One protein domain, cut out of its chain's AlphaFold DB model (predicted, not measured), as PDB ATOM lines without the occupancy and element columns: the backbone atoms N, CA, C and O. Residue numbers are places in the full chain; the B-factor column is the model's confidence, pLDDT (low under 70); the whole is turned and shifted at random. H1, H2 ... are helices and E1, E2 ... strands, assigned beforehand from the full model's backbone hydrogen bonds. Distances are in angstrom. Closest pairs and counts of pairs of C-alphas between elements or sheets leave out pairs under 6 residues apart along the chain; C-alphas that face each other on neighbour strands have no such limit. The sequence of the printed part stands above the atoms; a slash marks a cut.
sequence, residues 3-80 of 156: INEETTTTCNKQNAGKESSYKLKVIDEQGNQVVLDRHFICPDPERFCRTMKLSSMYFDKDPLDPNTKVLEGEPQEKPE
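Overview. This is residues 3 to 80 of the 156 residues of an uncharacterized protein of Trichomonas vaginalis (UniProt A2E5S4). With little regular structure, the model is a long chain of parts: a two-stranded hairpin, E1 and E2, at one end, the helix H1 between, and a looped tail, residues 56 to 80, at the other end. Residues 3 to 18 run back over one face of the hairpin. The printed part has 78 residues, in order E1, E2, H1; the class is mixed, with 29 residues in named elements. It is extended, with a radius of gyration of the C-alphas of 20.3 A and spans of 58 by 34 by 20 A.

Along the chain. E1, residues 19 to 27, begins at C-alpha 19 (107.042, 146.015, 64.859) and measures 25.6 A. E2, residues 33 to 41, measures 25.7 A. H1, residues 45 to 55, measures 15.1 A and ends at C-alpha 55 (120.920, 155.286, 83.301).

Arrangement. E1 and E2 form an antiparallel hairpin, 156 degrees between directions; N 20 and O 40 are 2.8 A apart, within hydrogen-bond range. E1 and H1 are apart. In H1 every O i to N i+4 pair is within hydrogen-bond range. Residues 47 to 56, of which 47 to 55 belong to H1, stand free.

Size, cuts and confidence. The farthest C-alphas, Gln 30 and Gly 73, are 58.9 A apart. The printed part has no cut, and both links are tight. pLDDT is under 70 at 22 residues, among them 54 to 61 and 68 to 79.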
ATOM      1  N   ILE A   3     105.020 169.299  62.051       71.88
ATOM      2  CA  ILE A   3     104.374 168.020  62.373       71.88
ATOM      3  C   ILE A   3     102.931 168.319  62.784       71.88
ATOM      4  O   ILE A   3     102.717 169.106  63.703       71.88
ATOM      5  N   ASN A   4     101.958 167.720  62.096       65.38
ATOM      6  CA  ASN A   4     100.538 168.037  62.287       65.38
ATOM      7  C   ASN A   4      99.780 166.998  63.122       65.38
ATOM      8  O   ASN A   4      98.613 167.213  63.437       65.38
ATOM      9  N   GLU A   5     100.411 165.870  63.452       70.25
ATOM     10  CA  GLU A   5      99.748 164.752  64.116       70.25
ATOM     11  C   GLU A   5     100.721 164.072  65.085       70.25
ATOM     12  O   GLU A   5     101.799 163.625  64.689       70.25
ATOM     13  N   GLU A   6     100.352 164.041  66.365       73.81
ATOM     14  CA  GLU A   6     101.068 163.320  67.413       73.81
ATOM     15  C   GLU A   6     100.358 161.983  67.643       73.81
ATOM     16  O   GLU A   6      99.164 161.940  67.935       73.81
ATOM     17  N   THR A   7     101.074 160.872  67.464       74.06
ATOM     18  CA  THR A   7     100.534 159.526  67.683       74.06
ATOM     19  C   THR A   7     101.188 158.918  68.915       74.06
ATOM     20  O   THR A   7     102.355 158.533  68.881       74.06
ATOM     21  N   THR A   8     100.427 158.788  69.999       82.12
ATOM     22  CA  THR A   8     100.900 158.145  71.230       82.12
ATOM     23  C   THR A   8     100.618 156.649  71.169       82.12
ATOM     24  O   THR A   8      99.461 156.233  71.155       82.12
ATOM     25  N   THR A   9     101.671 155.828  71.155       82.38
ATOM     26  CA  THR A   9     101.543 154.367  71.268       82.38
ATOM     27  C   THR A   9     102.069 153.889  72.613       82.38
ATOM     28  O   THR A   9     103.209 154.164  72.978       82.38
ATOM     29  N   THR A  10     101.253 153.118  73.329       87.44
ATOM     30  CA  THR A  10     101.639 152.512  74.607       87.44
ATOM     31  C   THR A  10     102.212 151.112  74.390       87.44
ATOM     32  O   THR A  10     101.534 150.218  73.877       87.44
ATOM     33  N   CYS A  11     103.450 150.892  74.833       86.56
ATOM     34  CA  CYS A  11     104.072 149.570  74.839       86.56
ATOM     35  C   CYS A  11     103.743 148.808  76.135       86.56
ATOM     36  O   CYS A  11     103.796 149.355  77.235       86.56
ATOM     37  N   ASN A  12     103.388 147.533  76.007       90.56
ATOM     38  CA  ASN A  12     103.024 146.611  77.076       90.56
ATOM     39  C   ASN A  12     103.685 145.235  76.849       90.56
ATOM     40  O   ASN A  12     104.290 144.972  75.812       90.56
ATOM     41  N   LYS A  13     103.558 144.307  77.809       88.94
ATOM     42  CA  LYS A  13     104.181 142.970  77.692       88.94
ATOM     43  C   LYS A  13     103.681 142.155  76.487       88.94
ATOM     44  O   LYS A  13     104.361 141.238  76.052       88.94
ATOM     45  N   GLN A  14     102.501 142.468  75.953       89.69
ATOM     46  CA  GLN A  14     101.870 141.719  74.858       89.69
ATOM     47  C   GLN A  14     102.303 142.214  73.469       89.69
ATOM     48  O   GLN A  14     102.153 141.487  72.480       89.69
ATOM     49  N   ASN A  15     102.801 143.452  73.376       89.06
ATOM     50  CA  ASN A  15     103.312 144.053  72.143       89.06
ATOM     51  C   ASN A  15     104.837 144.251  72.141       89.06
ATOM     52  O   ASN A  15     105.384 144.682  71.129       89.06
ATOM     53  N   ALA A  16     105.523 143.872  73.222       88.81
ATOM     54  CA  ALA A  16     106.977 143.823  73.286       88.81
ATOM     55  C   ALA A  16     107.566 143.029  72.105       88.81
ATOM     56  O   ALA A  16     107.138 141.914  71.805       88.81
ATOM     57  N   GLY A  17     108.538 143.629  71.418       86.88
ATOM     58  CA  GLY A  17     109.211 143.059  70.251       86.88
ATOM     59  C   GLY A  17     108.393 143.064  68.956       86.88
ATOM     60  O   GLY A  17     108.926 142.670  67.922       86.88
ATOM     61  N   LYS A  18     107.129 143.513  68.972       89.75
ATOM     62  CA  LYS A  18     106.335 143.660  67.747       89.75
ATOM     63  C   LYS A  18     106.704 144.956  67.039       89.75
ATOM     64  O   LYS A  18     106.807 146.012  67.667       89.75
ATOM     65  N   GLU A  19     106.872 144.860  65.728       88.19
ATOM     66  CA  GLU A  19     107.042 146.015  64.859       88.19
ATOM     67  C   GLU A  19     105.679 146.644  64.566       88.19
ATOM     68  O   GLU A  19     104.676 145.959  64.354       88.19
ATOM     69  N   SER A  20     105.625 147.965  64.601       87.31
ATOM     70  CA  SER A  20     104.454 148.755  64.256       87.31
ATOM     71  C   SER A  20     104.881 149.904  63.360       87.31
ATOM     72  O   SER A  20     105.947 150.491  63.538       87.31
ATOM     73  N   SER A  21     104.039 150.218  62.381       88.25
ATOM     74  CA  SER A  21     104.265 151.315  61.449       88.25
ATOM     75  C   SER A  21     103.136 152.326  61.547       88.25
ATOM     76  O   SER A  21     101.966 151.940  61.565       88.25
ATOM     77  N   TYR A  22     103.469 153.611  61.556       87.75
ATOM     78  CA  TYR A  22     102.492 154.694  61.492       87.75
ATOM     79  C   TYR A  22     102.878 155.692  60.406       87.75
ATOM     80  O   TYR A  22     104.054 155.864  60.076       87.75
ATOM     81  N   LYS A  23     101.858 156.332  59.832       88.00
ATOM     82  CA  LYS A  23     102.015 157.290  58.740       88.00
ATOM     83  C   LYS A  23     102.007 158.696  59.308       88.00
ATOM     84  O   LYS A  23     100.975 159.161  59.779       88.00
ATOM     85  N   LEU A  24     103.140 159.379  59.248       87.38
ATOM     86  CA  LEU A  24     103.264 160.760  59.688       87.38
ATOM     87  C   LEU A  24     103.021 161.698  58.504       87.38
ATOM     88  O   LEU A  24     103.758 161.673  57.519       87.38
ATOM     89  N   LYS A  25     102.001 162.550  58.600       86.56
ATOM     90  CA  LYS A  25     101.764 163.628  57.634       86.56
ATOM     91  C   LYS A  25     102.586 164.845  58.033       86.56
ATOM     92  O   LYS A  25     102.385 165.406  59.109       86.56
ATOM     93  N   VAL A  26     103.489 165.265  57.158       87.12
ATOM     94  CA  VAL A  26     104.379 166.395  57.410       87.12
ATOM     95  C   VAL A  26     104.306 167.397  56.270       87.12
ATOM     96  O   VAL A  26     104.228 167.008  55.110       87.12
ATOM     97  N   ILE A  27     104.326 168.685  56.608       85.81
ATOM     98  CA  ILE A  27     104.385 169.764  55.619       85.81
ATOM     99  C   ILE A  27     105.852 170.167  55.423       85.81
ATOM    100  O   ILE A  27     106.551 170.488  56.401       85.81
ATOM    101  N   ASP A  28     106.314 170.106  54.172       83.94
ATOM    102  CA  ASP A  28     107.643 170.567  53.759       83.94
ATOM    103  C   ASP A  28     107.752 172.109  53.811       83.94
ATOM    104  O   ASP A  28     106.823 172.814  54.209       83.94
ATOM    105  N   GLU A  29     108.917 172.662  53.481       84.06
ATOM    106  CA  GLU A  29     109.114 174.121  53.486       84.06
ATOM    107  C   GLU A  29     108.397 174.825  52.323       84.06
ATOM    108  O   GLU A  29     108.143 176.025  52.399       84.06
ATOM    109  N   GLN A  30     108.023 174.077  51.279       84.75
ATOM    110  CA  GLN A  30     107.267 174.555  50.121       84.75
ATOM    111  C   GLN A  30     105.739 174.450  50.296       84.75
ATOM    112  O   GLN A  30     104.995 174.880  49.418       84.75
ATOM    113  N   GLY A  31     105.256 173.917  51.423       83.75
ATOM    114  CA  GLY A  31     103.831 173.753  51.712       83.75
ATOM    115  C   GLY A  31     103.200 172.467  51.169       83.75
ATOM    116  O   GLY A  31     101.988 172.298  51.307       83.75
ATOM    117  N   ASN A  32     103.973 171.544  50.590       87.19
ATOM    118  CA  ASN A  32     103.455 170.250  50.151       87.19
ATOM    119  C   ASN A  32     103.318 169.288  51.330       87.19
ATOM    120  O   ASN A  32     104.147 169.239  52.244       87.19
ATOM    121  N   GLN A  33     102.270 168.471  51.279       85.94
ATOM    122  CA  GLN A  33     102.036 167.418  52.252       85.94
ATOM    123  C   GLN A  33     102.779 166.145  51.838       85.94
ATOM    124  O   GLN A  33     102.451 165.518  50.833       85.94
ATOM    125  N   VAL A  34     103.754 165.739  52.645       86.38
ATOM    126  CA  VAL A  34     104.510 164.494  52.482       86.38
ATOM    127  C   VAL A  34     104.062 163.500  53.549       86.38
ATOM    128  O   VAL A  34     103.943 163.841  54.728       86.38
ATOM    129  N   VAL A  35     103.806 162.257  53.142       88.50
ATOM    130  CA  VAL A  35     103.491 161.155  54.059       88.50
ATOM    131  C   VAL A  35     104.762 160.343  54.288       88.50
ATOM    132  O   VAL A  35     105.331 159.811  53.339       88.50
ATOM    133  N   LEU A  36     105.216 160.271  55.537       86.69
ATOM    134  CA  LEU A  36     106.371 159.478  55.950       86.69
ATOM    135  C   LEU A  36     105.906 158.242  56.712       86.69
ATOM    136  O   LEU A  36     105.285 158.365  57.766       86.69
ATOM    137  N   ASP A  37     106.269 157.062  56.222       88.50
ATOM    138  CA  ASP A  37     106.078 155.820  56.963       88.50
ATOM    139  C   ASP A  37     107.210 155.673  57.992       88.50
ATOM    140  O   ASP A  37     108.400 155.693  57.662       88.50
ATOM    141  N   ARG A  38     106.843 155.587  59.272       87.31
ATOM    142  CA  ARG A  38     107.776 155.392  60.385       87.31
ATOM    143  C   ARG A  38     107.522 154.040  61.021       87.31
ATOM    144  O   ARG A  38     106.392 153.726  61.380       87.31
ATOM    145  N   HIS A  39     108.595 153.279  61.185       90.06
ATOM    146  CA  HIS A  39     108.596 151.974  61.830       90.06
ATOM    147  C   HIS A  39     109.190 152.107  63.227       90.06
ATOM    148  O   HIS A  39     110.210 152.775  63.411       90.06
ATOM    149  N   PHE A  40     108.562 151.475  64.210       88.88
ATOM    150  CA  PHE A  40     109.089 151.368  65.560       88.88
ATOM    151  C   PHE A  40     108.805 149.981  66.123       88.88
ATOM    152  O   PHE A  40     107.852 149.307  65.739       88.88
ATOM    153  N   ILE A  41     109.655 149.555  67.049       91.19
ATOM    154  CA  ILE A  41     109.514 148.283  67.747       91.19
ATOM    155  C   ILE A  41     109.304 148.608  69.218       91.19
ATOM    156  O   ILE A  41     110.087 149.359  69.803       91.19
ATOM    157  N   CYS A  42     108.256 148.048  69.818       89.75
ATOM    158  CA  CYS A  42     108.027 148.229  71.245       89.75
ATOM    159  C   CYS A  42     109.126 147.510  72.044       89.75
ATOM    160  O   CYS A  42     109.265 146.289  71.913       89.75
ATOM    161  N   PRO A  43     109.912 148.216  72.875       88.62
ATOM    162  CA  PRO A  43     110.901 147.562  73.716       88.62
ATOM    163  C   PRO A  43     110.201 146.715  74.783       88.62
ATOM    164  O   PRO A  43     109.086 147.013  75.212       88.62
ATOM    165  N   ASP A  44     110.874 145.658  75.233       89.69
ATOM    166  CA  ASP A  44     110.399 144.893  76.382       89.69
ATOM    167  C   ASP A  44     110.352 145.802  77.628       89.69
ATOM    168  O   ASP A  44     111.365 146.440  77.940       89.69
ATOM    169  N   PRO A  45     109.210 145.895  78.338       85.81
ATOM    170  CA  PRO A  45     109.051 146.846  79.432       85.81
ATOM    171  C   PRO A  45     109.989 146.554  80.607       85.81
ATOM    172  O   PRO A  45     110.426 147.486  81.275       85.81
ATOM    173  N   GLU A  46     110.355 145.295  80.862       85.44
ATOM    174  CA  GLU A  46     111.299 144.970  81.935       85.44
ATOM    175  C   GLU A  46     112.725 145.355  81.550       85.44
ATOM    176  O   GLU A  46     113.440 145.944  82.364       85.44
ATOM    177  N   ARG A  47     113.139 145.081  80.306       82.06
ATOM    178  CA  ARG A  47     114.436 145.544  79.790       82.06
ATOM    179  C   ARG A  47     114.515 147.064  79.773       82.06
ATOM    180  O   ARG A  47     115.484 147.605  80.287       82.06
ATOM    181  N   PHE A  48     113.495 147.741  79.249       84.31
ATOM    182  CA  PHE A  48     113.446 149.200  79.202       84.31
ATOM    183  C   PHE A  48     113.570 149.809  80.601       84.31
ATOM    184  O   PHE A  48     114.433 150.654  80.822       84.31
ATOM    185  N   CYS A  49     112.786 149.327  81.573       78.94
ATOM    186  CA  CYS A  49     112.855 149.805  82.954       78.94
ATOM    187  C   CYS A  49     114.216 149.542  83.610       78.94
ATOM    188  O   CYS A  49     114.706 150.396  84.348       78.94
ATOM    189  N   ARG A  50     114.857 148.394  83.341       78.81
ATOM    190  CA  ARG A  50     116.223 148.123  83.826       78.81
ATOM    191  C   ARG A  50     117.224 149.107  83.231       78.81
ATOM    192  O   ARG A  50     118.023 149.653  83.983       78.81
ATOM    193  N   THR A  51     117.152 149.380  81.931       78.38
ATOM    194  CA  THR A  51     118.043 150.343  81.270       78.38
ATOM    195  C   THR A  51     117.820 151.760  81.788       78.38
ATOM    196  O   THR A  51     118.786 152.448  82.095       78.38
ATOM    197  N   MET A  52     116.563 152.178  81.966       78.50
ATOM    198  CA  MET A  52     116.231 153.487  82.536       78.50
ATOM    199  C   MET A  52     116.770 153.623  83.963       78.50
ATOM    200  O   MET A  52     117.425 154.609  84.297       78.50
ATOM    201  N   LYS A  53     116.592 152.584  84.784       77.12
ATOM    202  CA  LYS A  53     117.133 152.548  86.143       77.12
ATOM    203  C   LYS A  53     118.662 152.627  86.154       77.12
ATOM    204  O   LYS A  53     119.204 153.432  86.900       77.12
ATOM    205  N   LEU A  54     119.344 151.857  85.306       69.25
ATOM    206  CA  LEU A  54     120.805 151.910  85.173       69.25
ATOM    207  C   LEU A  54     121.289 153.281  84.683       69.25
ATOM    208  O   LEU A  54     122.291 153.768  85.180       69.25
ATOM    209  N   SER A  55     120.562 153.939  83.773       69.75
ATOM    210  CA  SER A  55     120.920 155.286  83.301       69.75
ATOM    211  C   SER A  55     120.772 156.374  84.368       69.75
ATOM    212  O   SER A  55     121.394 157.425  84.270       69.75
ATOM    213  N   SER A  56     119.946 156.121  85.387       69.62
ATOM    214  CA  SER A  56     119.783 157.007  86.543       69.62
ATOM    215  C   SER A  56     120.749 156.696  87.689       69.62
ATOM    216  O   SER A  56     120.776 157.425  88.678       69.62
ATOM    217  N   MET A  57     121.512 155.604  87.582       68.12
ATOM    218  CA  MET A  57     122.539 155.234  88.548       68.12
ATOM    219  C   MET A  57     123.868 155.870  88.149       68.12
ATOM    220  O   MET A  57     124.218 155.920  86.973       68.12
ATOM    221  N   TYR A  58     124.606 156.344  89.149       69.00
ATOM    222  CA  TYR A  58     125.973 156.810  88.972       69.00
ATOM    223  C   TYR A  58     126.922 155.645  89.241       69.00
ATOM    224  O   TYR A  58     126.780 154.939  90.241       69.00
ATOM    225  N   PHE A  59     127.849 155.420  88.313       67.94
ATOM    226  CA  PHE A  59     128.881 154.401  88.434       67.94
ATOM    227  C   PHE A  59     130.228 155.098  88.591       67.94
ATOM    228  O   PHE A  59     130.714 155.716  87.648       67.94
ATOM    229  N   ASP A  60     130.830 154.978  89.771       66.44
ATOM    230  CA  ASP A  60     132.172 155.517  90.039       66.44
ATOM    231  C   ASP A  60     133.282 154.588  89.527       66.44
ATOM    232  O   ASP A  60     134.454 154.957  89.488       66.44
ATOM    233  N   LYS A  61     132.918 153.363  89.140       69.50
ATOM    234  CA  LYS A  61     133.825 152.333  88.632       69.50
ATOM    235  C   LYS A  61     133.431 151.956  87.214       69.50
ATOM    236  O   LYS A  61     132.242 151.924  86.899       69.50
ATOM    237  N   ASP A  62     134.430 151.641  86.396       70.75
ATOM    238  CA  ASP A  62     134.229 151.212  85.015       70.75
ATOM    239  C   ASP A  62     133.411 149.907  84.966       70.75
ATOM    240  O   ASP A  62     133.905 148.860  85.386       70.75
ATOM    241  N   PRO A  63     132.175 149.921  84.434       66.38
ATOM    242  CA  PRO A  63     131.356 148.721  84.350       66.38
ATOM    243  C   PRO A  63     131.889 147.664  83.372       66.38
ATOM    244  O   PRO A  63     131.335 146.563  83.324       66.38
ATOM    245  N   LEU A  64     132.926 147.980  82.589       74.56
ATOM    246  CA  LEU A  64     133.575 147.066  81.652       74.56
ATOM    247  C   LEU A  64     134.837 146.401  82.226       74.56
ATOM    248  O   LEU A  64     135.321 145.445  81.616       74.56
ATOM    249  N   ASP A  65     135.352 146.841  83.382       75.25
ATOM    250  CA  ASP A  65     136.507 146.198  84.018       75.25
ATOM    251  C   ASP A  65     136.055 144.950  84.800       75.25
ATOM    252  O   ASP A  65     135.381 145.081  85.831       75.25
ATOM    253  N   PRO A  66     136.450 143.730  84.377       75.06
ATOM    254  CA  PRO A  66     136.049 142.480  85.024       75.06
ATOM    255  C   PRO A  66     136.529 142.345  86.477       75.06
ATOM    256  O   PRO A  66     136.031 141.484  87.203       75.06
ATOM    257  N   ASN A  67     137.488 143.165  86.913       75.50
ATOM    258  CA  ASN A  67     137.993 143.165  88.285       75.50
ATOM    259  C   ASN A  67     137.222 144.120  89.201       75.50
ATOM    260  O   ASN A  67     137.396 144.074  90.421       75.50
ATOM    261  N   THR A  68     136.371 144.986  88.646       68.62
ATOM    262  CA  THR A  68     135.611 145.946  89.439       68.62
ATOM    263  C   THR A  68     134.195 145.449  89.690       68.62
ATOM    264  O   THR A  68     133.420 145.120  88.795       68.62
ATOM    265  N   LYS A  69     133.828 145.389  90.971       68.50
ATOM    266  CA  LYS A  69     132.450 145.127  91.375       68.50
ATOM    267  C   LYS A  69     131.712 146.449  91.519       68.50
ATOM    268  O   LYS A  69     131.971 147.223  92.441       68.50
ATOM    269  N   VAL A  70     130.803 146.680  90.582       65.19
ATOM    270  CA  VAL A  70     130.073 147.941  90.402       65.19
ATOM    271  C   VAL A  70     128.920 148.108  91.405       65.19
ATOM    272  O   VAL A  70     128.526 149.225  91.710       65.19
ATOM    273  N   LEU A  71     128.380 147.002  91.936       63.56
ATOM    274  CA  LEU A  71     127.171 146.995  92.778       63.56
ATOM    275  C   LEU A  71     127.423 146.638  94.255       63.56
ATOM    276  O   LEU A  71     126.466 146.484  95.010       63.56
ATOM    277  N   GLU A  72     128.678 146.472  94.678       64.44
ATOM    278  CA  GLU A  72     129.016 146.184  96.080       64.44
ATOM    279  C   GLU A  72     129.477 147.471  96.787       64.44
ATOM    280  O   GLU A  72     130.533 148.008  96.453       64.44
ATOM    281  N   GLY A  73     128.695 147.960  97.761       62.09
ATOM    282  CA  GLY A  73     129.050 149.117  98.597       62.09
ATOM    283  C   GLY A  73     127.862 149.977  99.049       62.09
ATOM    284  O   GLY A  73     126.707 149.669  98.755       62.09
ATOM    285  N   GLU A  74     128.159 151.053  99.783       63.22
ATOM    286  CA  GLU A  74     127.206 152.118 100.128       63.22
ATOM    287  C   GLU A  74     126.730 152.876  98.868       63.22
ATOM    288  O   GLU A  74     127.438 152.868  97.851       63.22
ATOM    289  N   PRO A  75     125.540 153.518  98.904       65.06
ATOM    290  CA  PRO A  75     125.040 154.325  97.793       65.06
ATOM    291  C   PRO A  75     126.090 155.352  97.360       65.06
ATOM    292  O   PRO A  75     126.494 156.193  98.156       65.06
ATOM    293  N   GLN A  76     126.545 155.254  96.112       65.31
ATOM    294  CA  GLN A  76     127.549 156.163  95.564       65.31
ATOM    295  C   GLN A  76     126.916 157.556  95.428       65.31
ATOM    296  O   GLN A  76     125.833 157.696  94.844       65.31
ATOM    297  N   GLU A  77     127.555 158.577  95.996       66.56
ATOM    298  CA  GLU A  77     127.169 159.964  95.743       66.56
ATOM    299  C   GLU A  77     127.467 160.315  94.287       66.56
ATOM    300  O   GLU A  77     128.335 159.719  93.659       66.56
ATOM    301  N   LYS A  78     126.719 161.268  93.720       64.94
ATOM    302  CA  LYS A  78     126.958 161.705  92.344       64.94
ATOM    303  C   LYS A  78     128.397 162.229  92.249       64.94
ATOM    304  O   LYS A  78     128.682 163.257  92.864       64.94
ATOM    305  N   PRO A  79     129.275 161.599  91.460       63.03
ATOM    306  CA  PRO A  79     130.632 162.086  91.328       63.03
ATOM    307  C   PRO A  79     130.648 163.424  90.574       63.03
ATOM    308  O   PRO A  79     129.925 163.614  89.589       63.03
ATOM    309  N   GLU A  80     131.492 164.359  91.013       70.31
ATOM    310  CA  GLU A  80     131.786 165.608  90.296       70.31
ATOM    311  C   GLU A  80     132.727 165.339  89.107       70.31
ATOM    312  O   GLU A  80     133.843 165.846  89.042       70.31
TER     313      GLU A  80